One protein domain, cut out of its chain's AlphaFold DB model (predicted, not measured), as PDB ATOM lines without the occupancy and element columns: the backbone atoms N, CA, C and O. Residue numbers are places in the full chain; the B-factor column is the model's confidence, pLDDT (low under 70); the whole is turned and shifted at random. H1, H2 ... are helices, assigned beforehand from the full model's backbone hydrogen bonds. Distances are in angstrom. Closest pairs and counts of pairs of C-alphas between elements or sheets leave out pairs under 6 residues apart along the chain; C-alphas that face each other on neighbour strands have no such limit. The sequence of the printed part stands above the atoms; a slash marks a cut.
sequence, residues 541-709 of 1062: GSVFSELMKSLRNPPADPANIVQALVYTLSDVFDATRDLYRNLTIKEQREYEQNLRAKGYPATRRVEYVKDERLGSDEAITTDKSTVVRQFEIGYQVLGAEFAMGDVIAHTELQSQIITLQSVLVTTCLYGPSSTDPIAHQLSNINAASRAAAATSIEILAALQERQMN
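This is residues 541 to 709 of the 1062 residues of the protein "MFS general substrate transporter" of Stemphylium lycopersici (UniProt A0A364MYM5). A long, slender bundle of four nearly aligned helices, H2, H3, H5 and H6, has H1 packed along H2 at its side and little H4 near one end. H2 runs on past the other three, and the loop of residues 598 to 616 folds back from its far end to H3. The 169 printed residues include six named helices, H1 to H6 in chain order, and no named strand; the class is all helix. The whole is loose, with a radius of gyration of the C-alphas of 19.1 A, and spans 68 by 28 by 24 A.

H2, residues 561 to 597, is the longest helix, 53.5 A from C-alpha 561 at (130.652, 8.056, -15.196) to C-alpha 597 at (138.094, 55.184, -39.499). H3 is residues 617 to 638, 32.5 A; H5, 647 to 670, 33.8 A; H6, 678 to 709, 47.2 A, ending with C-alpha 709 at (147.287, -2.892, -10.770). H1 is residues 541 to 550 and H4 residues 640 to 644.

H2 is the hub, touching the five other helices. The bundle H2, H3, H5, H6 is up and down, each helix running against the one before it. H2 and H3, a helical hairpin, touch at a shallow tilt of 6 degrees, closest at the C-alphas of Arg 577 and Asp 617, 5.6 A. H5 and H6, another hairpin, come to 5.4 A at C-alphas 656 and 692. H3 and H6 touch at C-alphas 627 and 697, 5.6 A, running the same way; H3 and H5 are apart. H1 touches residues 568 to 579 of H2, with C-alphas 547 and 575 5.6 A apart. H4 touches H2 at residues 561 to 563, closest at C-alphas 643 and 563, 4.9 A. In each of the six helices every O i to N i+4 pair is within hydrogen-bond range.

The C-alphas farthest apart, of Gly 599 and Asn 709, are 68.8 A apart. The printed part has no cut; the link from H2 to H3 is long, 19 residues. Mean pLDDT of the printed part is 75.3, with 41 residues under 70, among them 541 to 559 and 605 to 615.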
ATOM      1  N   GLY A 541     124.431  33.648 -30.281       42.16
ATOM      2  CA  GLY A 541     123.459  32.920 -29.460       42.16
ATOM      3  C   GLY A 541     123.407  31.401 -29.677       42.16
ATOM      4  O   GLY A 541     122.942  30.711 -28.777       42.16
ATOM      5  N   SER A 542     123.886  30.859 -30.812       38.84
ATOM      6  CA  SER A 542     123.967  29.393 -30.962       38.84
ATOM      7  C   SER A 542     125.108  28.832 -30.121       38.84
ATOM      8  O   SER A 542     124.847  27.968 -29.302       38.84
ATOM      9  N   VAL A 543     126.311  29.416 -30.192       38.75
ATOM     10  CA  VAL A 543     127.459  28.978 -29.381       38.75
ATOM     11  C   VAL A 543     127.141  29.069 -27.887       38.75
ATOM     12  O   VAL A 543     127.417  28.128 -27.154       38.75
ATOM     13  N   PHE A 544     126.451  30.124 -27.432       39.81
ATOM     14  CA  PHE A 544     125.959  30.179 -26.051       39.81
ATOM     15  C   PHE A 544     124.882  29.115 -25.751       39.81
ATOM     16  O   PHE A 544     124.857  28.566 -24.657       39.81
ATOM     17  N   SER A 545     124.015  28.770 -26.709       40.06
ATOM     18  CA  SER A 545     123.046  27.667 -26.581       40.06
ATOM     19  C   SER A 545     123.692  26.276 -26.601       40.06
ATOM     20  O   SER A 545     123.131  25.355 -26.011       40.06
ATOM     21  N   GLU A 546     124.802  26.097 -27.307       39.03
ATOM     22  CA  GLU A 546     125.535  24.835 -27.458       39.03
ATOM     23  C   GLU A 546     126.426  24.621 -26.219       39.03
ATOM     24  O   GLU A 546     126.356  23.570 -25.583       39.03
ATOM     25  N   LEU A 547     127.077  25.684 -25.730       37.72
ATOM     26  CA  LEU A 547     127.684  25.753 -24.397       37.72
ATOM     27  C   LEU A 547     126.665  25.444 -23.282       37.72
ATOM     28  O   LEU A 547     126.905  24.577 -22.449       37.72
ATOM     29  N   MET A 548     125.488  26.083 -23.292       40.94
ATOM     30  CA  MET A 548     124.397  25.845 -22.324       40.94
ATOM     31  C   MET A 548     123.618  24.529 -22.554       40.94
ATOM     32  O   MET A 548     122.603  24.295 -21.879       40.94
ATOM     33  N   LYS A 549     124.066  23.683 -23.493       41.25
ATOM     34  CA  LYS A 549     123.705  22.259 -23.612       41.25
ATOM     35  C   LYS A 549     124.803  21.364 -23.032       41.25
ATOM     36  O   LYS A 549     124.477  20.510 -22.217       41.25
ATOM     37  N   SER A 550     126.070  21.610 -23.377       36.88
ATOM     38  CA  SER A 550     127.235  20.928 -22.785       36.88
ATOM     39  C   SER A 550     127.259  21.067 -21.252       36.88
ATOM     40  O   SER A 550     127.389  20.080 -20.538       36.88
ATOM     41  N   LEU A 551     126.970  22.268 -20.734       40.03
ATOM     42  CA  LEU A 551     126.785  22.560 -19.302       40.03
ATOM     43  C   LEU A 551     125.580  21.861 -18.637       40.03
ATOM     44  O   LEU A 551     125.386  22.020 -17.434       40.03
ATOM     45  N   ARG A 552     124.706  21.185 -19.395       41.56
ATOM     46  CA  ARG A 552     123.389  20.735 -18.908       41.56
ATOM     47  C   ARG A 552     123.304  19.235 -18.657       41.56
ATOM     48  O   ARG A 552     122.649  18.839 -17.702       41.56
ATOM     49  N   ASN A 553     123.943  18.434 -19.510       40.44
ATOM     50  CA  ASN A 553     123.794  16.982 -19.525       40.44
ATOM     51  C   ASN A 553     125.162  16.286 -19.695       40.44
ATOM     52  O   ASN A 553     125.564  16.053 -20.836       40.44
ATOM     53  N   PRO A 554     125.836  15.838 -18.621       39.19
ATOM     54  CA  PRO A 554     126.602  14.604 -18.733       39.19
ATOM     55  C   PRO A 554     125.609  13.461 -19.030       39.19
ATOM     56  O   PRO A 554     124.591  13.360 -18.335       39.19
ATOM     57  N   PRO A 555     125.834  12.606 -20.046       37.81
ATOM     58  CA  PRO A 555     124.952  11.479 -20.354       37.81
ATOM     59  C   PRO A 555     125.157  10.344 -19.339       37.81
ATOM     60  O   PRO A 555     125.765   9.318 -19.632       37.81
ATOM     61  N   ALA A 556     124.678  10.560 -18.114       39.28
ATOM     62  CA  ALA A 556     124.810   9.631 -17.003       39.28
ATOM     63  C   ALA A 556     123.775   8.495 -17.088       39.28
ATOM     64  O   ALA A 556     122.792   8.474 -16.347       39.28
ATOM     65  N   ASP A 557     124.054   7.506 -17.938       44.00
ATOM     66  CA  ASP A 557     123.772   6.126 -17.531       44.00
ATOM     67  C   ASP A 557     124.572   5.883 -16.235       44.00
ATOM     68  O   ASP A 557     125.790   6.088 -16.242       44.00
ATOM     69  N   PRO A 558     123.947   5.490 -15.108       52.28
ATOM     70  CA  PRO A 558     124.574   5.555 -13.782       52.28
ATOM     71  C   PRO A 558     125.749   4.584 -13.565       52.28
ATOM     72  O   PRO A 558     126.343   4.587 -12.491       52.28
ATOM     73  N   ALA A 559     126.098   3.776 -14.570       59.41
ATOM     74  CA  ALA A 559     127.333   2.998 -14.601       59.41
ATOM     75  C   ALA A 559     128.538   3.825 -15.102       59.41
ATOM     76  O   ALA A 559     129.556   3.916 -14.422       59.41
ATOM     77  N   ASN A 560     128.444   4.451 -16.281       75.44
ATOM     78  CA  ASN A 560     129.617   4.855 -17.069       75.44
ATOM     79  C   ASN A 560     130.026   6.327 -16.850       75.44
ATOM     80  O   ASN A 560     130.013   7.149 -17.772       75.44
ATOM     81  N   ILE A 561     130.392   6.668 -15.612       75.12
ATOM     82  CA  ILE A 561     130.652   8.056 -15.196       75.12
ATOM     83  C   ILE A 561     131.836   8.688 -15.951       75.12
ATOM     84  O   ILE A 561     131.659   9.758 -16.535       75.12
ATOM     85  N   VAL A 562     133.020   8.059 -16.010       83.00
ATOM     86  CA  VAL A 562     134.182   8.630 -16.734       83.00
ATOM     87  C   VAL A 562     133.882   8.835 -18.219       83.00
ATOM     88  O   VAL A 562     134.249   9.871 -18.775       83.00
ATOM     89  N   GLN A 563     133.150   7.915 -18.853       83.25
ATOM     90  CA  GLN A 563     132.736   8.068 -20.251       83.25
ATOM     91  C   GLN A 563     131.868   9.323 -20.457       83.25
ATOM     92  O   GLN A 563     132.107  10.103 -21.383       83.25
ATOM     93  N   ALA A 564     130.900   9.565 -19.566       75.06
ATOM     94  CA  ALA A 564     130.065  10.764 -19.605       75.06
ATOM     95  C   ALA A 564     130.879  12.057 -19.392       75.06
ATOM     96  O   ALA A 564     130.608  13.065 -20.053       75.06
ATOM     97  N   LEU A 565     131.902  12.036 -18.528       81.50
ATOM     98  CA  LEU A 565     132.805  13.178 -18.318       81.50
ATOM     99  C   LEU A 565     133.665  13.469 -19.555       81.50
ATOM    100  O   LEU A 565     133.747  14.623 -19.970       81.50
ATOM    101  N   VAL A 566     134.244  12.444 -20.188       85.31
ATOM    102  CA  VAL A 566     135.060  12.611 -21.405       85.31
ATOM    103  C   VAL A 566     134.226  13.175 -22.560       85.31
ATOM    104  O   VAL A 566     134.694  14.087 -23.244       85.31
ATOM    105  N   TYR A 567     132.977  12.731 -22.747       83.50
ATOM    106  CA  TYR A 567     132.085  13.342 -23.744       83.50
ATOM    107  C   TYR A 567     131.701  14.785 -23.387       83.50
ATOM    108  O   TYR A 567     131.777  15.658 -24.252       83.50
ATOM    109  N   THR A 568     131.391  15.073 -22.117       79.25
ATOM    110  CA  THR A 568     131.092  16.444 -21.655       79.25
ATOM    111  C   THR A 568     132.267  17.390 -21.930       79.25
ATOM    112  O   THR A 568     132.076  18.474 -22.481       79.25
ATOM    113  N   LEU A 569     133.494  16.962 -21.619       84.81
ATOM    114  CA  LEU A 569     134.727  17.695 -21.909       84.81
ATOM    115  C   LEU A 569     134.940  17.880 -23.424       84.81
ATOM    116  O   LEU A 569     135.288  18.974 -23.871       84.81
ATOM    117  N   SER A 570     134.664  16.847 -24.225       85.88
ATOM    118  CA  SER A 570     134.653  16.913 -25.696       85.88
ATOM    119  C   SER A 570     133.728  18.020 -26.218       85.88
ATOM    120  O   SER A 570     134.097  18.741 -27.151       85.88
ATOM    121  N   ASP A 571     132.546  18.183 -25.628       80.62
ATOM    122  CA  ASP A 571     131.576  19.200 -26.045       80.62
ATOM    123  C   ASP A 571     132.008  20.608 -25.601       80.62
ATOM    124  O   ASP A 571     131.831  21.574 -26.349       80.62
ATOM    125  N   VAL A 572     132.662  20.732 -24.437       80.12
ATOM    126  CA  VAL A 572     133.302  21.991 -24.014       80.12
ATOM    127  C   VAL A 572     134.414  22.386 -24.989       80.12
ATOM    128  O   VAL A 572     134.496  23.560 -25.350       80.12
ATOM    129  N   PHE A 573     135.230  21.450 -25.488       86.75
ATOM    130  CA  PHE A 573     136.240  21.750 -26.514       86.75
ATOM    131  C   PHE A 573     135.623  22.261 -27.830       86.75
ATOM    132  O   PHE A 573     136.142  23.219 -28.409       86.75
ATOM    133  N   ASP A 574     134.496  21.700 -28.287       83.81
ATOM    134  CA  ASP A 574     133.795  22.213 -29.478       83.81
ATOM    135  C   ASP A 574     133.243  23.630 -29.252       83.81
ATOM    136  O   ASP A 574     133.437  24.511 -30.095       83.81
ATOM    137  N   ALA A 575     132.634  23.890 -28.090       77.06
ATOM    138  CA  ALA A 575     132.187  25.233 -27.716       77.06
ATOM    139  C   ALA A 575     133.363  26.225 -27.585       77.06
ATOM    140  O   ALA A 575     133.227  27.397 -27.945       77.06
ATOM    141  N   THR A 576     134.530  25.757 -27.129       82.38
ATOM    142  CA  THR A 576     135.774  26.544 -27.035       82.38
ATOM    143  C   THR A 576     136.257  26.961 -28.426       82.38
ATOM    144  O   THR A 576     136.486  28.149 -28.671       82.38
ATOM    145  N   ARG A 577     136.324  26.014 -29.371       86.62
ATOM    146  CA  ARG A 577     136.661  26.276 -30.782       86.62
ATOM    147  C   ARG A 577     135.698  27.273 -31.423       86.62
ATOM    148  O   ARG A 577     136.126  28.185 -32.134       86.62
ATOM    149  N   ASP A 578     134.400  27.115 -31.191       80.44
ATOM    150  CA  ASP A 578     133.399  27.952 -31.851       80.44
ATOM    151  C   ASP A 578     133.272  29.345 -31.206       80.44
ATOM    152  O   ASP A 578     132.928  30.304 -31.906       80.44
ATOM    153  N   LEU A 579     133.666  29.518 -29.936       82.00
ATOM    154  CA  LEU A 579     133.953  30.844 -29.374       82.00
ATOM    155  C   LEU A 579     135.201  31.463 -30.023       82.00
ATOM    156  O   LEU A 579     135.125  32.601 -30.491       82.00
ATOM    157  N   TYR A 580     136.315  30.721 -30.100       84.88
ATOM    158  CA  TYR A 580     137.578  31.185 -30.691       84.88
ATOM    159  C   TYR A 580     137.360  31.739 -32.107       84.88
ATOM    160  O   TYR A 580     137.651  32.905 -32.376       84.88
ATOM    161  N   ARG A 581     136.701  30.959 -32.977       82.62
ATOM    162  CA  ARG A 581     136.319  31.371 -34.344       82.62
ATOM    163  C   ARG A 581     135.493  32.662 -34.378       82.62
ATOM    164  O   ARG A 581     135.733  33.524 -35.223       82.62
ATOM    165  N   ASN A 582     134.522  32.818 -33.477       80.69
ATOM    166  CA  ASN A 582     133.703  34.034 -33.413       80.69
ATOM    167  C   ASN A 582     134.500  35.262 -32.943       80.69
ATOM    168  O   ASN A 582     134.254  36.364 -33.440       80.69
ATOM    169  N   LEU A 583     135.460  35.087 -32.032       81.75
ATOM    170  CA  LEU A 583     136.354  36.155 -31.582       81.75
ATOM    171  C   LEU A 583     137.328  36.582 -32.690       81.75
ATOM    172  O   LEU A 583     137.438  37.780 -32.940       81.75
ATOM    173  N   THR A 584     137.921  35.647 -33.443       81.81
ATOM    174  CA  THR A 584     138.744  35.978 -34.626       81.81
ATOM    175  C   THR A 584     137.941  36.770 -35.670       81.81
ATOM    176  O   THR A 584     138.408  37.785 -36.183       81.81
ATOM    177  N   ILE A 585     136.691  36.375 -35.945       80.25
ATOM    178  CA  ILE A 585     135.798  37.103 -36.870       80.25
ATOM    179  C   ILE A 585     135.425  38.501 -36.331       80.25
ATOM    180  O   ILE A 585     135.210  39.427 -37.120       80.25
ATOM    181  N   LYS A 586     135.336  38.686 -35.005       80.06
ATOM    182  CA  LYS A 586     135.117  40.004 -34.378       80.06
ATOM    183  C   LYS A 586     136.351  40.895 -34.527       80.06
ATOM    184  O   LYS A 586     136.211  42.032 -34.969       80.06
ATOM    185  N   GLU A 587     137.537  40.364 -34.239       83.31
ATOM    186  CA  GLU A 587     138.816  41.075 -34.348       83.31
ATOM    187  C   GLU A 587     139.089  41.560 -35.779       83.31
ATOM    188  O   GLU A 587     139.370  42.741 -35.983       83.31
ATOM    189  N   GLN A 588     138.878  40.704 -36.786       81.06
ATOM    190  CA  GLN A 588     138.974  41.082 -38.204       81.06
ATOM    191  C   GLN A 588     138.048  42.264 -38.554       81.06
ATOM    192  O   GLN A 588     138.467  43.229 -39.195       81.06
ATOM    193  N   ARG A 589     136.796  42.242 -38.078       78.50
ATOM    194  CA  ARG A 589     135.827  43.328 -38.320       78.50
ATOM    195  C   ARG A 589     136.201  44.626 -37.615       78.50
ATOM    196  O   ARG A 589     136.019  45.691 -38.201       78.50
ATOM    197  N   GLU A 590     136.701  44.557 -36.387       79.06
ATOM    198  CA  GLU A 590     137.151  45.739 -35.642       79.06
ATOM    199  C   GLU A 590     138.420  46.335 -36.264       79.06
ATOM    200  O   GLU A 590     138.515  47.557 -36.395       79.06
ATOM    201  N   TYR A 591     139.332  45.499 -36.765       77.81
ATOM    202  CA  TYR A 591     140.498  45.937 -37.532       77.81
ATOM    203  C   TYR A 591     140.098  46.634 -38.845       77.81
ATOM    204  O   TYR A 591     140.546  47.751 -39.114       77.81
ATOM    205  N   GLU A 592     139.178  46.055 -39.623       79.44
ATOM    206  CA  GLU A 592     138.616  46.704 -40.817       79.44
ATOM    207  C   GLU A 592     137.901  48.024 -40.501       79.44
ATOM    208  O   GLU A 592     138.041  48.990 -41.250       79.44
ATOM    209  N   GLN A 593     137.144  48.102 -39.402       78.00
ATOM    210  CA  GLN A 593     136.494  49.347 -38.979       78.00
ATOM    211  C   GLN A 593     137.520  50.410 -38.558       78.00
ATOM    212  O   GLN A 593     137.361  51.575 -38.919       78.00
ATOM    213  N   ASN A 594     138.603  50.018 -37.883       79.38
ATOM    214  CA  ASN A 594     139.708  50.900 -37.498       79.38
ATOM    215  C   ASN A 594     140.460  51.438 -38.734       79.38
ATOM    216  O   ASN A 594     140.743  52.633 -38.815       79.38
ATOM    217  N   LEU A 595     140.697  50.597 -39.750       78.31
ATOM    218  CA  LEU A 595     141.251  51.031 -41.041       78.31
ATOM    219  C   LEU A 595     140.314  52.009 -41.773       78.31
ATOM    220  O   LEU A 595     140.769  53.048 -42.252       78.31
ATOM    221  N   ARG A 596     139.006  51.738 -41.813       77.56
ATOM    222  CA  ARG A 596     138.018  52.657 -42.416       77.56
ATOM    223  C   ARG A 596     137.953  53.994 -41.665       77.56
ATOM    224  O   ARG A 596     137.908  55.040 -42.302       77.56
ATOM    225  N   ALA A 597     138.028  53.978 -40.331       73.62
ATOM    226  CA  ALA A 597     138.094  55.184 -39.499       73.62
ATOM    227  C   ALA A 597     139.385  56.000 -39.720       73.62
ATOM    228  O   ALA A 597     139.369  57.221 -39.596       73.62
ATOM    229  N   LYS A 598     140.483  55.342 -40.115       80.25
ATOM    230  CA  LYS A 598     141.743  55.968 -40.562       80.25
ATOM    231  C   LYS A 598     141.733  56.398 -42.040       80.25
ATOM    232  O   LYS A 598     142.775  56.769 -42.570       80.25
ATOM    233  N   GLY A 599     140.578  56.361 -42.709       79.62
ATOM    234  CA  GLY A 599     140.397  56.864 -44.073       79.62
ATOM    235  C   GLY A 599     140.808  55.907 -45.197       79.62
ATOM    236  O   GLY A 599     140.810  56.314 -46.358       79.62
ATOM    237  N   TYR A 600     141.136  54.642 -44.908       75.62
ATOM    238  CA  TYR A 600     141.462  53.679 -45.966       75.62
ATOM    239  C   TYR A 600     140.198  53.274 -46.760       75.62
ATOM    240  O   TYR A 600     139.195  52.881 -46.157       75.62
ATOM    241  N   PRO A 601     140.218  53.338 -48.109       71.00
ATOM    242  CA  PRO A 601     139.037  53.090 -48.934       71.00
ATOM    243  C   PRO A 601     138.671  51.602 -49.003       71.00
ATOM    244  O   PRO A 601     139.530  50.734 -49.165       71.00
ATOM    245  N   ALA A 602     137.367  51.314 -48.971       68.94
ATOM    246  CA  ALA A 602     136.810  49.956 -48.933       68.94
ATOM    247  C   ALA A 602     137.065  49.100 -50.196       68.94
ATOM    248  O   ALA A 602     136.740  47.917 -50.209       68.94
ATOM    249  N   THR A 603     137.639  49.675 -51.257       73.81
ATOM    250  CA  THR A 603     138.048  48.963 -52.480       73.81
ATOM    251  C   THR A 603     139.384  48.229 -52.339       73.81
ATOM    252  O   THR A 603     139.706  47.382 -53.173       73.81
ATOM    253  N   ARG A 604     140.182  48.524 -51.303       70.12
ATOM    254  CA  ARG A 604     141.468  47.861 -51.064       70.12
ATOM    255  C   ARG A 604     141.243  46.510 -50.380       70.12
ATOM    256  O   ARG A 604     140.779  46.471 -49.243       70.12
ATOM    257  N   ARG A 605     141.612  45.405 -51.043       62.84
ATOM    258  CA  ARG A 605     141.636  44.071 -50.416       62.84
ATOM    259  C   ARG A 605     142.575  44.108 -49.203       62.84
ATOM    260  O   ARG A 605     143.753  44.424 -49.351       62.84
ATOM    261  N   VAL A 606     142.039  43.791 -48.027       68.31
ATOM    262  CA  VAL A 606     142.816  43.517 -46.812       68.31
ATOM    263  C   VAL A 606     143.161  42.031 -46.817       68.31
ATOM    264  O   VAL A 606     142.294  41.198 -47.069       68.31
ATOM    265  N   GLU A 607     144.426  41.709 -46.571       69.25
ATOM    266  CA  GLU A 607     144.920  40.337 -46.485       69.25
ATOM    267  C   GLU A 607     145.389  40.069 -45.054       69.25
ATOM    268  O   GLU A 607     146.143  40.853 -44.476       69.25
ATOM    269  N   TYR A 608     144.874  38.993 -44.459       68.81
ATOM    270  CA  TYR A 608     145.072  38.669 -43.052       68.81
ATOM    271  C   TYR A 608     146.187  37.635 -42.904       68.81
ATOM    272  O   TYR A 608     145.959  36.436 -43.062       68.81
ATOM    273  N   VAL A 609     147.391  38.101 -42.575       65.81
ATOM    274  CA  VAL A 609     148.491  37.224 -42.153       65.81
ATOM    275  C   VAL A 609     148.128  36.625 -40.791       65.81
ATOM    276  O   VAL A 609     147.856  37.367 -39.848       65.81
ATOM    277  N   LYS A 610     148.094  35.290 -40.682       59.56
ATOM    278  CA  LYS A 610     147.929  34.604 -39.392       59.56
ATOM    279  C   LYS A 610     149.216  34.771 -38.574       59.56
ATOM    280  O   LYS A 610     150.284  34.432 -39.071       59.56
ATOM    281  N   ASP A 611     149.114  35.244 -37.334       62.09
ATOM    282  CA  ASP A 611     150.228  35.191 -36.380       62.09
ATOM    283  C   ASP A 611     150.259  33.799 -35.730       62.09
ATOM    284  O   ASP A 611     149.346  33.421 -34.991       62.09
ATOM    285  N   GLU A 612     151.307  33.025 -36.017       59.84
ATOM    286  CA  GLU A 612     151.487  31.655 -35.519       59.84
ATOM    287  C   GLU A 612     151.498  31.577 -33.982       59.84
ATOM    288  O   GLU A 612     151.157  30.541 -33.409       59.84
ATOM    289  N   ARG A 613     151.829  32.681 -33.297       54.88
ATOM    290  CA  ARG A 613     151.920  32.756 -31.829       54.88
ATOM    291  C   ARG A 613     150.567  32.696 -31.127       54.88
ATOM    292  O   ARG A 613     150.523  32.330 -29.956       54.88
ATOM    293  N   LEU A 614     149.478  33.050 -31.814       59.53
ATOM    294  CA  LEU A 614     148.126  33.018 -31.244       59.53
ATOM    295  C   LEU A 614     147.497  31.616 -31.268       59.53
ATOM    296  O   LEU A 614     146.587  31.351 -30.486       59.53
ATOM    297  N   GLY A 615     148.006  30.706 -32.104       63.56
ATOM    298  CA  GLY A 615     147.456  29.363 -32.299       63.56
ATOM    299  C   GLY A 615     146.268  29.309 -33.272       63.56
ATOM    300  O   GLY A 615     145.814  30.320 -33.813       63.56
ATOM    301  N   SER A 616     145.762  28.099 -33.520       76.19
ATOM    302  CA  SER A 616     144.685  27.830 -34.480       76.19
ATOM    303  C   SER A 616     143.500  27.108 -33.838       76.19
ATOM    304  O   SER A 616     143.635  26.400 -32.845       76.19
ATOM    305  N   ASP A 617     142.330  27.234 -34.461       80.56
ATOM    306  CA  ASP A 617     141.141  26.443 -34.133       80.56
ATOM    307  C   ASP A 617     141.344  24.938 -34.399       80.56
ATOM    308  O   ASP A 617     140.735  24.099 -33.734       80.56
ATOM    309  N   GLU A 618     142.258  24.596 -35.313       83.25
ATOM    310  CA  GLU A 618     142.730  23.228 -35.573       83.25
ATOM    311  C   GLU A 618     143.484  22.635 -34.365       83.25
ATOM    312  O   GLU A 618     143.345  21.440 -34.076       83.25
ATOM    313  N   ALA A 619     144.226  23.456 -33.608       84.50
ATOM    314  CA  ALA A 619     144.901  23.013 -32.388       84.50
ATOM    315  C   ALA A 619     143.883  22.562 -31.328       84.50
ATOM    316  O   ALA A 619     144.017  21.461 -30.805       84.50
ATOM    317  N   ILE A 620     142.798  23.319 -31.117       86.81
ATOM    318  CA  ILE A 620     141.713  22.945 -30.187       86.81
ATOM    319  C   ILE A 620     141.054  21.616 -30.609       86.81
ATOM    320  O   ILE A 620     140.736  20.776 -29.766       86.81
ATOM    321  N   THR A 621     140.880  21.363 -31.914       85.94
ATOM    322  CA  THR A 621     140.374  20.055 -32.387       85.94
ATOM    323  C   THR A 621     141.385  18.914 -32.236       85.94
ATOM    324  O   THR A 621     140.990  17.756 -32.087       85.94
ATOM    325  N   THR A 622     142.683  19.220 -32.229       88.31
ATOM    326  CA  THR A 622     143.751  18.243 -31.969       88.31
ATOM    327  C   THR A 622     143.805  17.894 -30.478       88.31
ATOM    328  O   THR A 622     143.783  16.716 -30.123       88.31
ATOM    329  N   ASP A 623     143.747  18.906 -29.610       89.94
ATOM    330  CA  ASP A 623     143.611  18.778 -28.155       89.94
ATOM    331  C   ASP A 623     142.388  17.899 -27.802       89.94
ATOM    332  O   ASP A 623     142.519  16.910 -27.080       89.94
ATOM    333  N   LYS A 624     141.215  18.157 -28.407       90.38
ATOM    334  CA  LYS A 624     140.018  17.303 -28.258       90.38
ATOM    335  C   LYS A 624     140.265  15.851 -28.684       90.38
ATOM    336  O   LYS A 624     139.869  14.927 -27.972       90.38
ATOM    337  N   SER A 625     140.869  15.632 -29.856       87.06
ATOM    338  CA  SER A 625     141.010  14.279 -30.417       87.06
ATOM    339  C   SER A 625     141.992  13.404 -29.634       87.06
ATOM    340  O   SER A 625     141.773  12.198 -29.521       87.06
ATOM    341  N   THR A 626     143.030  13.993 -29.035       90.44
ATOM    342  CA  THR A 626     143.997  13.262 -28.201       90.44
ATOM    343  C   THR A 626     143.393  12.784 -26.877       90.44
ATOM    344  O   THR A 626     143.598  11.624 -26.519       90.44
ATOM    345  N   VAL A 627     142.566  13.600 -26.209       90.69
ATOM    346  CA  VAL A 627     141.827  13.195 -24.995       90.69
ATOM    347  C   VAL A 627     140.856  12.043 -25.286       90.69
ATOM    348  O   VAL A 627     140.870  11.031 -24.585       90.69
ATOM    349  N   VAL A 628     140.046  12.155 -26.348       90.56
ATOM    350  CA  VAL A 628     139.087  11.098 -26.732       90.56
ATOM    351  C   VAL A 628     139.816   9.801 -27.095       90.56
ATOM    352  O   VAL A 628     139.437   8.732 -26.621       90.56
ATOM    353  N   ARG A 629     140.918   9.887 -27.851       91.31
ATOM    354  CA  ARG A 629     141.740   8.722 -28.207       91.31
ATOM    355  C   ARG A 629     142.370   8.045 -26.984       91.31
ATOM    356  O   ARG A 629     142.443   6.819 -26.958       91.31
ATOM    357  N   GLN A 630     142.808   8.804 -25.976       92.44
ATOM    358  CA  GLN A 630     143.335   8.223 -24.736       92.44
ATOM    359  C   GLN A 630     142.248   7.450 -23.974       92.44
ATOM    360  O   GLN A 630     142.508   6.353 -23.480       92.44
ATOM    361  N   PHE A 631     141.016   7.974 -23.935       92.62
ATOM    362  CA  PHE A 631     139.879   7.252 -23.363       92.62
ATOM    363  C   PHE A 631     139.553   5.966 -24.142       92.62
ATOM    364  O   PHE A 631     139.375   4.914 -23.531       92.62
ATOM    365  N   GLU A 632     139.529   6.014 -25.479       89.38
ATOM    366  CA  GLU A 632     139.286   4.830 -26.320       89.38
ATOM    367  C   GLU A 632     140.336   3.727 -26.106       89.38
ATOM    368  O   GLU A 632     139.978   2.550 -26.054       89.38
ATOM    369  N   ILE A 633     141.613   4.089 -25.929       90.38
ATOM    370  CA  ILE A 633     142.696   3.137 -25.628       90.38
ATOM    371  C   ILE A 633     142.457   2.446 -24.277       90.38
ATOM    372  O   ILE A 633     142.480   1.216 -24.214       90.38
ATOM    373  N   GLY A 634     142.177   3.206 -23.213       85.62
ATOM    374  CA  GLY A 634     141.880   2.631 -21.896       85.62
ATOM    375  C   GLY A 634     140.632   1.740 -21.916       85.62
ATOM    376  O   GLY A 634     140.653   0.620 -21.398       85.62
ATOM    377  N   TYR A 635     139.576   2.177 -22.609       89.06
ATOM    378  CA  TYR A 635     138.333   1.418 -22.765       89.06
ATOM    379  C   TYR A 635     138.523   0.109 -23.552       89.06
ATOM    380  O   TYR A 635     137.916  -0.898 -23.200       89.06
ATOM    381  N   GLN A 636     139.402   0.065 -24.560       87.88
ATOM    382  CA  GLN A 636     139.724  -1.181 -25.275       87.88
ATOM    383  C   GLN A 636     140.508  -2.193 -24.418       87.88
ATOM    384  O   GLN A 636     140.353  -3.397 -24.615       87.88
ATOM    385  N   VAL A 637     141.337  -1.733 -23.473       85.94
ATOM    386  CA  VAL A 637     142.167  -2.606 -22.614       85.94
ATOM    387  C   VAL A 637     141.402  -3.111 -21.384       85.94
ATOM    388  O   VAL A 637     141.573  -4.259 -20.963       85.94
ATOM    389  N   LEU A 638     140.568  -2.260 -20.786       83.06
ATOM    390  CA  LEU A 638     139.902  -2.532 -19.507       83.06
ATOM    391  C   LEU A 638     138.392  -2.783 -19.643       83.06
ATOM    392  O   LEU A 638     137.827  -3.493 -18.813       83.06
ATOM    393  N   GLY A 639     137.744  -2.287 -20.699       80.25
ATOM    394  CA  GLY A 639     136.304  -2.427 -20.919       80.25
ATOM    395  C   GLY A 639     135.468  -1.511 -20.022       80.25
ATOM    396  O   GLY A 639     135.875  -0.399 -19.679       80.25
ATOM    397  N   ALA A 640     134.281  -1.986 -19.633       77.69
ATOM    398  CA  ALA A 640     133.307  -1.205 -18.866       77.69
ATOM    399  C   ALA A 640     133.866  -0.645 -17.543       77.69
ATOM    400  O   ALA A 640     133.534   0.479 -17.183       77.69
ATOM    401  N   GLU A 641     134.767  -1.365 -16.863       76.50
ATOM    402  CA  GLU A 641     135.401  -0.928 -15.604       76.50
ATOM    403  C   GLU A 641     136.076   0.452 -15.721       76.50
ATOM    404  O   GLU A 641     135.999   1.262 -14.795       76.50
ATOM    405  N   PHE A 642     136.649   0.767 -16.887       84.56
ATOM    406  CA  PHE A 642     137.292   2.054 -17.171       84.56
ATOM    407  C   PHE A 642     136.300   3.148 -17.594       84.56
ATOM    408  O   PHE A 642     136.525   4.328 -17.331       84.56
ATOM    409  N   ALA A 643     135.164   2.774 -18.194       79.81
ATOM    410  CA  ALA A 643     134.063   3.708 -18.441       79.81
ATOM    411  C   ALA A 643     133.350   4.121 -17.144       79.81
ATOM    412  O   ALA A 643     132.881   5.258 -17.057       79.81
ATOM    413  N   MET A 644     133.300   3.236 -16.139       81.31
ATOM    414  CA  MET A 644     132.878   3.579 -14.775       81.31
ATOM    415  C   MET A 644     133.931   4.474 -14.103       81.31
ATOM    416  O   MET A 644     133.637   5.621 -13.762       81.31
ATOM    417  N   GLY A 645     135.170   3.980 -13.992       82.69
ATOM    418  CA  GLY A 645     136.316   4.679 -13.401       82.69
ATOM    419  C   GLY A 645     136.229   4.905 -11.886       82.69
ATOM    420  O   GLY A 645     135.255   4.520 -11.239       82.69
ATOM    421  N   ASP A 646     137.261   5.531 -11.314       81.19
ATOM    422  CA  ASP A 646     137.348   5.819  -9.875       81.19
ATOM    423  C   ASP A 646     136.968   7.266  -9.508       81.19
ATOM    424  O   ASP A 646     136.990   8.184 -10.331       81.19
ATOM    425  N   VAL A 647     136.633   7.475  -8.228       74.50
ATOM    426  CA  VAL A 647     136.193   8.778  -7.688       74.50
ATOM    427  C   VAL A 647     137.267   9.862  -7.848       74.50
ATOM    428  O   VAL A 647     136.936  11.038  -8.002       74.50
ATOM    429  N   ILE A 648     138.549   9.480  -7.854       79.88
ATOM    430  CA  ILE A 648     139.669  10.406  -8.048       79.88
ATOM    431  C   ILE A 648     139.578  10.988  -9.465       79.88
ATOM    432  O   ILE A 648     139.377  12.195  -9.614       79.88
ATOM    433  N   ALA A 649     139.564  10.131 -10.489       82.56
ATOM    434  CA  ALA A 649     139.406  10.528 -11.886       82.56
ATOM    435  C   ALA A 649     138.082  11.269 -12.144       82.56
ATOM    436  O   ALA A 649     138.062  12.204 -12.945       82.56
ATOM    437  N   HIS A 650     136.990  10.924 -11.441       81.62
ATOM    438  CA  HIS A 650     135.737  11.695 -11.504       81.62
ATOM    439  C   HIS A 650     135.956  13.149 -11.072       81.62
ATOM    440  O   HIS A 650     135.570  14.069 -11.793       81.62
ATOM    441  N   THR A 651     136.578  13.366  -9.909       70.19
ATOM    442  CA  THR A 651     136.814  14.718  -9.373       70.19
ATOM    443  C   THR A 651     137.849  15.507 -10.175       70.19
ATOM    444  O   THR A 651     137.663  16.705 -10.398       70.19
ATOM    445  N   GLU A 652     138.897  14.850 -10.669       82.19
ATOM    446  CA  GLU A 652     139.963  15.488 -11.443       82.19
ATOM    447  C   GLU A 652     139.475  15.905 -12.843       82.19
ATOM    448  O   GLU A 652     139.681  17.055 -13.236       82.19
ATOM    449  N   LEU A 653     138.736  15.044 -13.560       82.12
ATOM    450  CA  LEU A 653     138.129  15.402 -14.855       82.12
ATOM    451  C   LEU A 653     137.057  16.493 -14.703       82.12
ATOM    452  O   LEU A 653     137.027  17.430 -15.502       82.12
ATOM    453  N   GLN A 654     136.218  16.433 -13.659       76.12
ATOM    454  CA  GLN A 654     135.270  17.514 -13.347       76.12
ATOM    455  C   GLN A 654     135.987  18.850 -13.101       76.12
ATOM    456  O   GLN A 654     135.535  19.888 -13.585       76.12
ATOM    457  N   SER A 655     137.133  18.840 -12.415       79.25
ATOM    458  CA  SER A 655     137.942  20.044 -12.188       79.25
ATOM    459  C   SER A 655     138.435  20.673 -13.503       79.25
ATOM    460  O   SER A 655     138.338  21.893 -13.675       79.25
ATOM    461  N   GLN A 656     138.877  19.863 -14.476       86.44
ATOM    462  CA  GLN A 656     139.284  20.368 -15.797       86.44
ATOM    463  C   GLN A 656     138.098  20.918 -16.604       86.44
ATOM    464  O   GLN A 656     138.203  21.999 -17.190       86.44
ATOM    465  N   ILE A 657     136.947  20.233 -16.576       77.50
ATOM    466  CA  ILE A 657     135.697  20.695 -17.205       77.50
ATOM    467  C   ILE A 657     135.293  22.068 -16.650       77.50
ATOM    468  O   ILE A 657     135.098  23.009 -17.423       77.50
ATOM    469  N   ILE A 658     135.236  22.212 -15.321       70.12
ATOM    470  CA  ILE A 658     134.879  23.465 -14.638       70.12
ATOM    471  C   ILE A 658     135.890  24.574 -14.957       70.12
ATOM    472  O   ILE A 658     135.495  25.711 -15.212       70.12
ATOM    473  N   THR A 659     137.188  24.260 -14.987       79.25
ATOM    474  CA  THR A 659     138.251  25.235 -15.282       79.25
ATOM    475  C   THR A 659     138.124  25.788 -16.704       79.25
ATOM    476  O   THR A 659     138.098  27.008 -16.891       79.25
ATOM    477  N   LEU A 660     137.960  24.919 -17.706       82.94
ATOM    478  CA  LEU A 660     137.814  25.329 -19.106       82.94
ATOM    479  C   LEU A 660     136.492  26.085 -19.345       82.94
ATOM    480  O   LEU A 660     136.483  27.124 -20.010       82.94
ATOM    481  N   GLN A 661     135.390  25.633 -18.735       79.19
ATOM    482  CA  GLN A 661     134.105  26.342 -18.757       79.19
ATOM    483  C   GLN A 661     134.194  27.726 -18.095       79.19
ATOM    484  O   GLN A 661     133.616  28.681 -18.614       79.19
ATOM    485  N   SER A 662     134.934  27.865 -16.991       74.19
ATOM    486  CA  SER A 662     135.118  29.138 -16.279       74.19
ATOM    487  C   SER A 662     135.837  30.180 -17.139       74.19
ATOM    488  O   SER A 662     135.376  31.321 -17.229       74.19
ATOM    489  N   VAL A 663     136.903  29.793 -17.853       78.75
ATOM    490  CA  VAL A 663     137.590  30.676 -18.818       78.75
ATOM    491  C   VAL A 663     136.628  31.109 -19.928       78.75
ATOM    492  O   VAL A 663     136.482  32.302 -20.194       78.75
ATOM    493  N   LEU A 664     135.904  30.157 -20.518       75.62
ATOM    494  CA  LEU A 664     134.983  30.398 -21.631       75.62
ATOM    495  C   LEU A 664     133.817  31.326 -21.226       75.62
ATOM    496  O   LEU A 664     133.509  32.288 -21.934       75.62
ATOM    497  N   VAL A 665     133.210  31.107 -20.055       70.94
ATOM    498  CA  VAL A 665     132.179  31.993 -19.482       70.94
ATOM    499  C   VAL A 665     132.752  33.378 -19.162       70.94
ATOM    500  O   VAL A 665     132.102  34.381 -19.458       70.94
ATOM    501  N   THR A 666     133.972  33.457 -18.622       69.75
ATOM    502  CA  THR A 666     134.632  34.732 -18.297       69.75
ATOM    503  C   THR A 666     134.868  35.572 -19.552       69.75
ATOM    504  O   THR A 666     134.446  36.729 -19.593       69.75
ATOM    505  N   THR A 667     135.442  34.997 -20.613       72.50
ATOM    506  CA  THR A 667     135.647  35.708 -21.886       72.50
ATOM    507  C   THR A 667     134.317  36.062 -22.571       72.50
ATOM    508  O   THR A 667     134.203  37.148 -23.138       72.50
ATOM    509  N   CYS A 668     133.278  35.225 -22.464       67.19
ATOM    510  CA  CYS A 668     131.935  35.559 -22.963       67.19
ATOM    511  C   CYS A 668     131.290  36.756 -22.239       67.19
ATOM    512  O   CYS A 668     130.696  37.612 -22.894       67.19
ATOM    513  N   LEU A 669     131.370  36.811 -20.904       56.41
ATOM    514  CA  LEU A 669     130.704  37.841 -20.097       56.41
ATOM    515  C   LEU A 669     131.489  39.156 -20.033       56.41
ATOM    516  O   LEU A 669     130.884  40.227 -20.093       56.41
ATOM    517  N   TYR A 670     132.817  39.083 -19.912       54.28
ATOM    518  CA  TYR A 670     133.679  40.241 -19.649       54.28
ATOM    519  C   TYR A 670     134.555  40.650 -20.841       54.28
ATOM    520  O   TYR A 670     135.009  41.787 -20.887       54.28
ATOM    521  N   GLY A 671     134.736  39.802 -21.859       53.16
ATOM    522  CA  GLY A 671     135.450  40.170 -23.093       53.16
ATOM    523  C   GLY A 671     134.884  41.384 -23.866       53.16
ATOM    524  O   GLY A 671     135.652  42.052 -24.556       53.16
ATOM    525  N   PRO A 672     133.582  41.739 -23.769       51.31
ATOM    526  CA  PRO A 672     133.061  43.001 -24.313       51.31
ATOM    527  C   PRO A 672     133.386  44.253 -23.476       51.31
ATOM    528  O   PRO A 672     133.083  45.359 -23.923       51.31
ATOM    529  N   SER A 673     133.923  44.094 -22.262       45.22
ATOM    530  CA  SER A 673     134.142  45.170 -21.278       45.22
ATOM    531  C   SER A 673     135.562  45.220 -20.694       45.22
ATOM    532  O   SER A 673     135.894  46.188 -20.009       45.22
ATOM    533  N   SER A 674     136.411  44.231 -20.977       51.31
ATOM    534  CA  SER A 674     137.836  44.239 -20.645       51.31
ATOM    535  C   SER A 674     138.595  45.292 -21.453       51.31
ATOM    536  O   SER A 674     138.348  45.468 -22.644       51.31
ATOM    537  N   THR A 675     139.583  45.933 -20.830       55.19
ATOM    538  CA  THR A 675     140.536  46.844 -21.494       55.19
ATOM    539  C   THR A 675     141.527  46.136 -22.423       55.19
ATOM    540  O   THR A 675     142.238  46.795 -23.180       55.19
ATOM    541  N   ASP A 676     141.594  44.810 -22.344       64.25
ATOM    542  CA  ASP A 676     142.568  43.980 -23.042       64.25
ATOM    543  C   ASP A 676     142.202  43.786 -24.527       64.25
ATOM    544  O   ASP A 676     141.021  43.648 -24.857       64.25
ATOM    545  N   PRO A 677     143.191  43.707 -25.439       73.44
ATOM    546  CA  PRO A 677     142.940  43.411 -26.848       73.44
ATOM    547  C   PRO A 677     142.409  41.981 -27.047       73.44
ATOM    548  O   PRO A 677     142.745  41.072 -26.287       73.44
ATOM    549  N   ILE A 678     141.630  41.755 -28.113       75.25
ATOM    550  CA  ILE A 678     141.003  40.446 -28.395       75.25
ATOM    551  C   ILE A 678     142.053  39.332 -28.539       75.25
ATOM    552  O   ILE A 678     141.851  38.252 -27.987       75.25
ATOM    553  N   ALA A 679     143.208  39.614 -29.145       75.88
ATOM    554  CA  ALA A 679     144.385  38.744 -29.141       75.88
ATOM    555  C   ALA A 679     144.747  38.151 -27.756       75.88
ATOM    556  O   ALA A 679     145.059  36.966 -27.679       75.88
ATOM    557  N   HIS A 680     144.648  38.914 -26.656       80.81
ATOM    558  CA  HIS A 680     144.915  38.398 -25.301       80.81
ATOM    559  C   HIS A 680     143.844  37.390 -24.846       80.81
ATOM    560  O   HIS A 680     144.146  36.379 -24.215       80.81
ATOM    561  N   GLN A 681     142.582  37.620 -25.214       81.56
ATOM    562  CA  GLN A 681     141.494  36.675 -24.945       81.56
ATOM    563  C   GLN A 681     141.657  35.387 -25.776       81.56
ATOM    564  O   GLN A 681     141.457  34.291 -25.256       81.56
ATOM    565  N   LEU A 682     142.084  35.503 -27.040       84.12
ATOM    566  CA  LEU A 682     142.386  34.365 -27.917       84.12
ATOM    567  C   LEU A 682     143.555  33.517 -27.381       84.12
ATOM    568  O   LEU A 682     143.426  32.294 -27.301       84.12
ATOM    569  N   SER A 683     144.660  34.139 -26.945       84.69
ATOM    570  CA  SER A 683     145.792  33.406 -26.354       84.69
ATOM    571  C   SER A 683     145.408  32.684 -25.063       84.69
ATOM    572  O   SER A 683     145.820  31.543 -24.855       84.69
ATOM    573  N   ASN A 684     144.584  33.308 -24.216       84.81
ATOM    574  CA  ASN A 684     144.178  32.726 -22.935       84.81
ATOM    575  C   ASN A 684     143.219  31.537 -23.119       84.81
ATOM    576  O   ASN A 684     143.328  30.554 -22.387       84.81
ATOM    577  N   ILE A 685     142.354  31.572 -24.140       88.00
ATOM    578  CA  ILE A 685     141.530  30.421 -24.543       88.00
ATOM    579  C   ILE A 685     142.407  29.238 -24.992       88.00
ATOM    580  O   ILE A 685     142.218  28.128 -24.496       88.00
ATOM    581  N   ASN A 686     143.388  29.463 -25.873       87.62
ATOM    582  CA  ASN A 686     144.265  28.392 -26.373       87.62
ATOM    583  C   ASN A 686     145.234  27.847 -25.307       87.62
ATOM    584  O   ASN A 686     145.588  26.668 -25.334       87.62
ATOM    585  N   ALA A 687     145.653  28.675 -24.346       87.38
ATOM    586  CA  ALA A 687     146.413  28.207 -23.188       87.38
ATOM    587  C   ALA A 687     145.556  27.300 -22.285       87.38
ATOM    588  O   ALA A 687     146.012  26.232 -21.873       87.38
ATOM    589  N   ALA A 688     144.302  27.690 -22.024       87.06
ATOM    590  CA  ALA A 688     143.372  26.914 -21.210       87.06
ATOM    591  C   ALA A 688     142.968  25.582 -21.868       87.06
ATOM    592  O   ALA A 688     142.932  24.565 -21.175       87.06
ATOM    593  N   SER A 689     142.715  25.552 -23.187       90.75
ATOM    594  CA  SER A 689     142.370  24.307 -23.894       90.75
ATOM    595  C   SER A 689     143.496  23.279 -23.794       90.75
ATOM    596  O   SER A 689     143.259  22.138 -23.397       90.75
ATOM    597  N   ARG A 690     144.736  23.702 -24.063       90.81
ATOM    598  CA  ARG A 690     145.904  22.817 -24.041       90.81
ATOM    599  C   ARG A 690     146.216  22.301 -22.637       90.81
ATOM    600  O   ARG A 690     146.552  21.130 -22.485       90.81
ATOM    601  N   ALA A 691     146.074  23.148 -21.615       89.94
ATOM    602  CA  ALA A 691     146.252  22.746 -20.220       89.94
ATOM    603  C   ALA A 691     145.204  21.704 -19.782       89.94
ATOM    604  O   ALA A 691     145.563  20.676 -19.202       89.94
ATOM    605  N   ALA A 692     143.927  21.926 -20.116       89.12
ATOM    606  CA  ALA A 692     142.847  20.983 -19.823       89.12
ATOM    607  C   ALA A 692     143.008  19.652 -20.585       89.12
ATOM    608  O   ALA A 692     142.691  18.594 -20.044       89.12
ATOM    609  N   ALA A 693     143.530  19.679 -21.817       91.75
ATOM    610  CA  ALA A 693     143.783  18.472 -22.604       91.75
ATOM    611  C   ALA A 693     144.934  17.631 -22.033       91.75
ATOM    612  O   ALA A 693     144.756  16.435 -21.805       91.75
ATOM    613  N   ALA A 694     146.085  18.254 -21.753       92.50
ATOM    614  CA  ALA A 694     147.258  17.564 -21.216       92.50
ATOM    615  C   ALA A 694     146.955  16.880 -19.872       92.50
ATOM    616  O   ALA A 694     147.162  15.678 -19.727       92.50
ATOM    617  N   THR A 695     146.362  17.618 -18.929       91.56
ATOM    618  CA  THR A 695     145.967  17.072 -17.620       91.56
ATOM    619  C   THR A 695     144.920  15.964 -17.743       91.56
ATOM    620  O   THR A 695     145.030  14.949 -17.065       91.56
ATOM    621  N   SER A 696     143.934  16.087 -18.640       92.19
ATOM    622  CA  SER A 696     142.931  15.026 -18.850       92.19
ATOM    623  C   SER A 696     143.535  13.737 -19.420       92.19
ATOM    624  O   SER A 696     143.072  12.649 -19.082       92.19
ATOM    625  N   ILE A 697     144.586  13.832 -20.242       94.31
ATOM    626  CA  ILE A 697     145.346  12.667 -20.727       94.31
ATOM    627  C   ILE A 697     146.116  12.009 -19.573       94.31
ATOM    628  O   ILE A 697     146.065  10.786 -19.441       94.31
ATOM    629  N   GLU A 698     146.766  12.797 -18.711       92.75
ATOM    630  CA  GLU A 698     147.466  12.299 -17.516       92.75
ATOM    631  C   GLU A 698     146.507  11.597 -16.538       92.75
ATOM    632  O   GLU A 698     146.798  10.486 -16.096       92.75
ATOM    633  N   ILE A 699     145.330  12.178 -16.270       91.50
ATOM    634  CA  ILE A 699     144.293  11.583 -15.405       91.50
ATOM    635  C   ILE A 699     143.802  10.240 -15.972       91.50
ATOM    636  O   ILE A 699     143.694   9.256 -15.237       91.50
ATOM    637  N   LEU A 700     143.532  10.165 -17.281       92.62
ATOM    638  CA  LEU A 700     143.081   8.931 -17.939       92.62
ATOM    639  C   LEU A 700     144.174   7.850 -17.975       92.62
ATOM    640  O   LEU A 700     143.866   6.670 -17.803       92.62
ATOM    641  N   ALA A 701     145.441   8.229 -18.160       91.12
ATOM    642  CA  ALA A 701     146.572   7.303 -18.086       91.12
ATOM    643  C   ALA A 701     146.786   6.774 -16.656       91.12
ATOM    644  O   ALA A 701     146.942   5.568 -16.464       91.12
ATOM    645  N   ALA A 702     146.707   7.646 -15.644       89.19
ATOM    646  CA  ALA A 702     146.809   7.258 -14.240       89.19
ATOM    647  C   ALA A 702     145.652   6.339 -13.805       89.19
ATOM    648  O   ALA A 702     145.885   5.355 -13.106       89.19
ATOM    649  N   LEU A 703     144.419   6.602 -14.256       90.81
ATOM    650  CA  LEU A 703     143.272   5.708 -14.040       90.81
ATOM    651  C   LEU A 703     143.519   4.316 -14.646       90.81
ATOM    652  O   LEU A 703     143.241   3.307 -13.997       90.81
ATOM    653  N   GLN A 704     144.067   4.256 -15.865       90.19
ATOM    654  CA  GLN A 704     144.389   2.994 -16.533       90.19
ATOM    655  C   GLN A 704     145.446   2.201 -15.746       90.19
ATOM    656  O   GLN A 704     145.280   0.998 -15.547       90.19
ATOM    657  N   GLU A 705     146.501   2.858 -15.255       89.19
ATOM    658  CA  GLU A 705     147.532   2.215 -14.433       89.19
ATOM    659  C   GLU A 705     146.979   1.727 -13.083       89.19
ATOM    660  O   GLU A 705     147.254   0.590 -12.688       89.19
ATOM    661  N   ARG A 706     146.146   2.526 -12.396       88.50
ATOM    662  CA  ARG A 706     145.484   2.112 -11.143       88.50
ATOM    663  C   ARG A 706     144.640   0.851 -11.351       88.50
ATOM    664  O   ARG A 706     144.881  -0.154 -10.685       88.50
ATOM    665  N   GLN A 707     143.738   0.850 -12.333       83.88
ATOM    666  CA  GLN A 707     142.862  -0.299 -12.603       83.88
ATOM    667  C   GLN A 707     143.607  -1.537 -13.134       83.88
ATOM    668  O   GLN A 707     143.184  -2.665 -12.874       83.88
ATOM    669  N   MET A 708     144.736  -1.375 -13.836       83.38
ATOM    670  CA  MET A 708     145.583  -2.514 -14.217       83.38
ATOM    671  C   MET A 708     146.281  -3.163 -13.012       83.38
ATOM    672  O   MET A 708     146.454  -4.382 -13.015       83.38
ATOM    673  N   ASN A 709     146.642  -2.387 -11.986       80.69
ATOM    674  CA  ASN A 709     147.287  -2.892 -10.770       80.69
ATOM    675  C   ASN A 709     146.310  -3.560  -9.778       80.69
ATOM    676  O   ASN A 709     146.736  -4.390  -8.977       80.69
TER     677      ASN A 709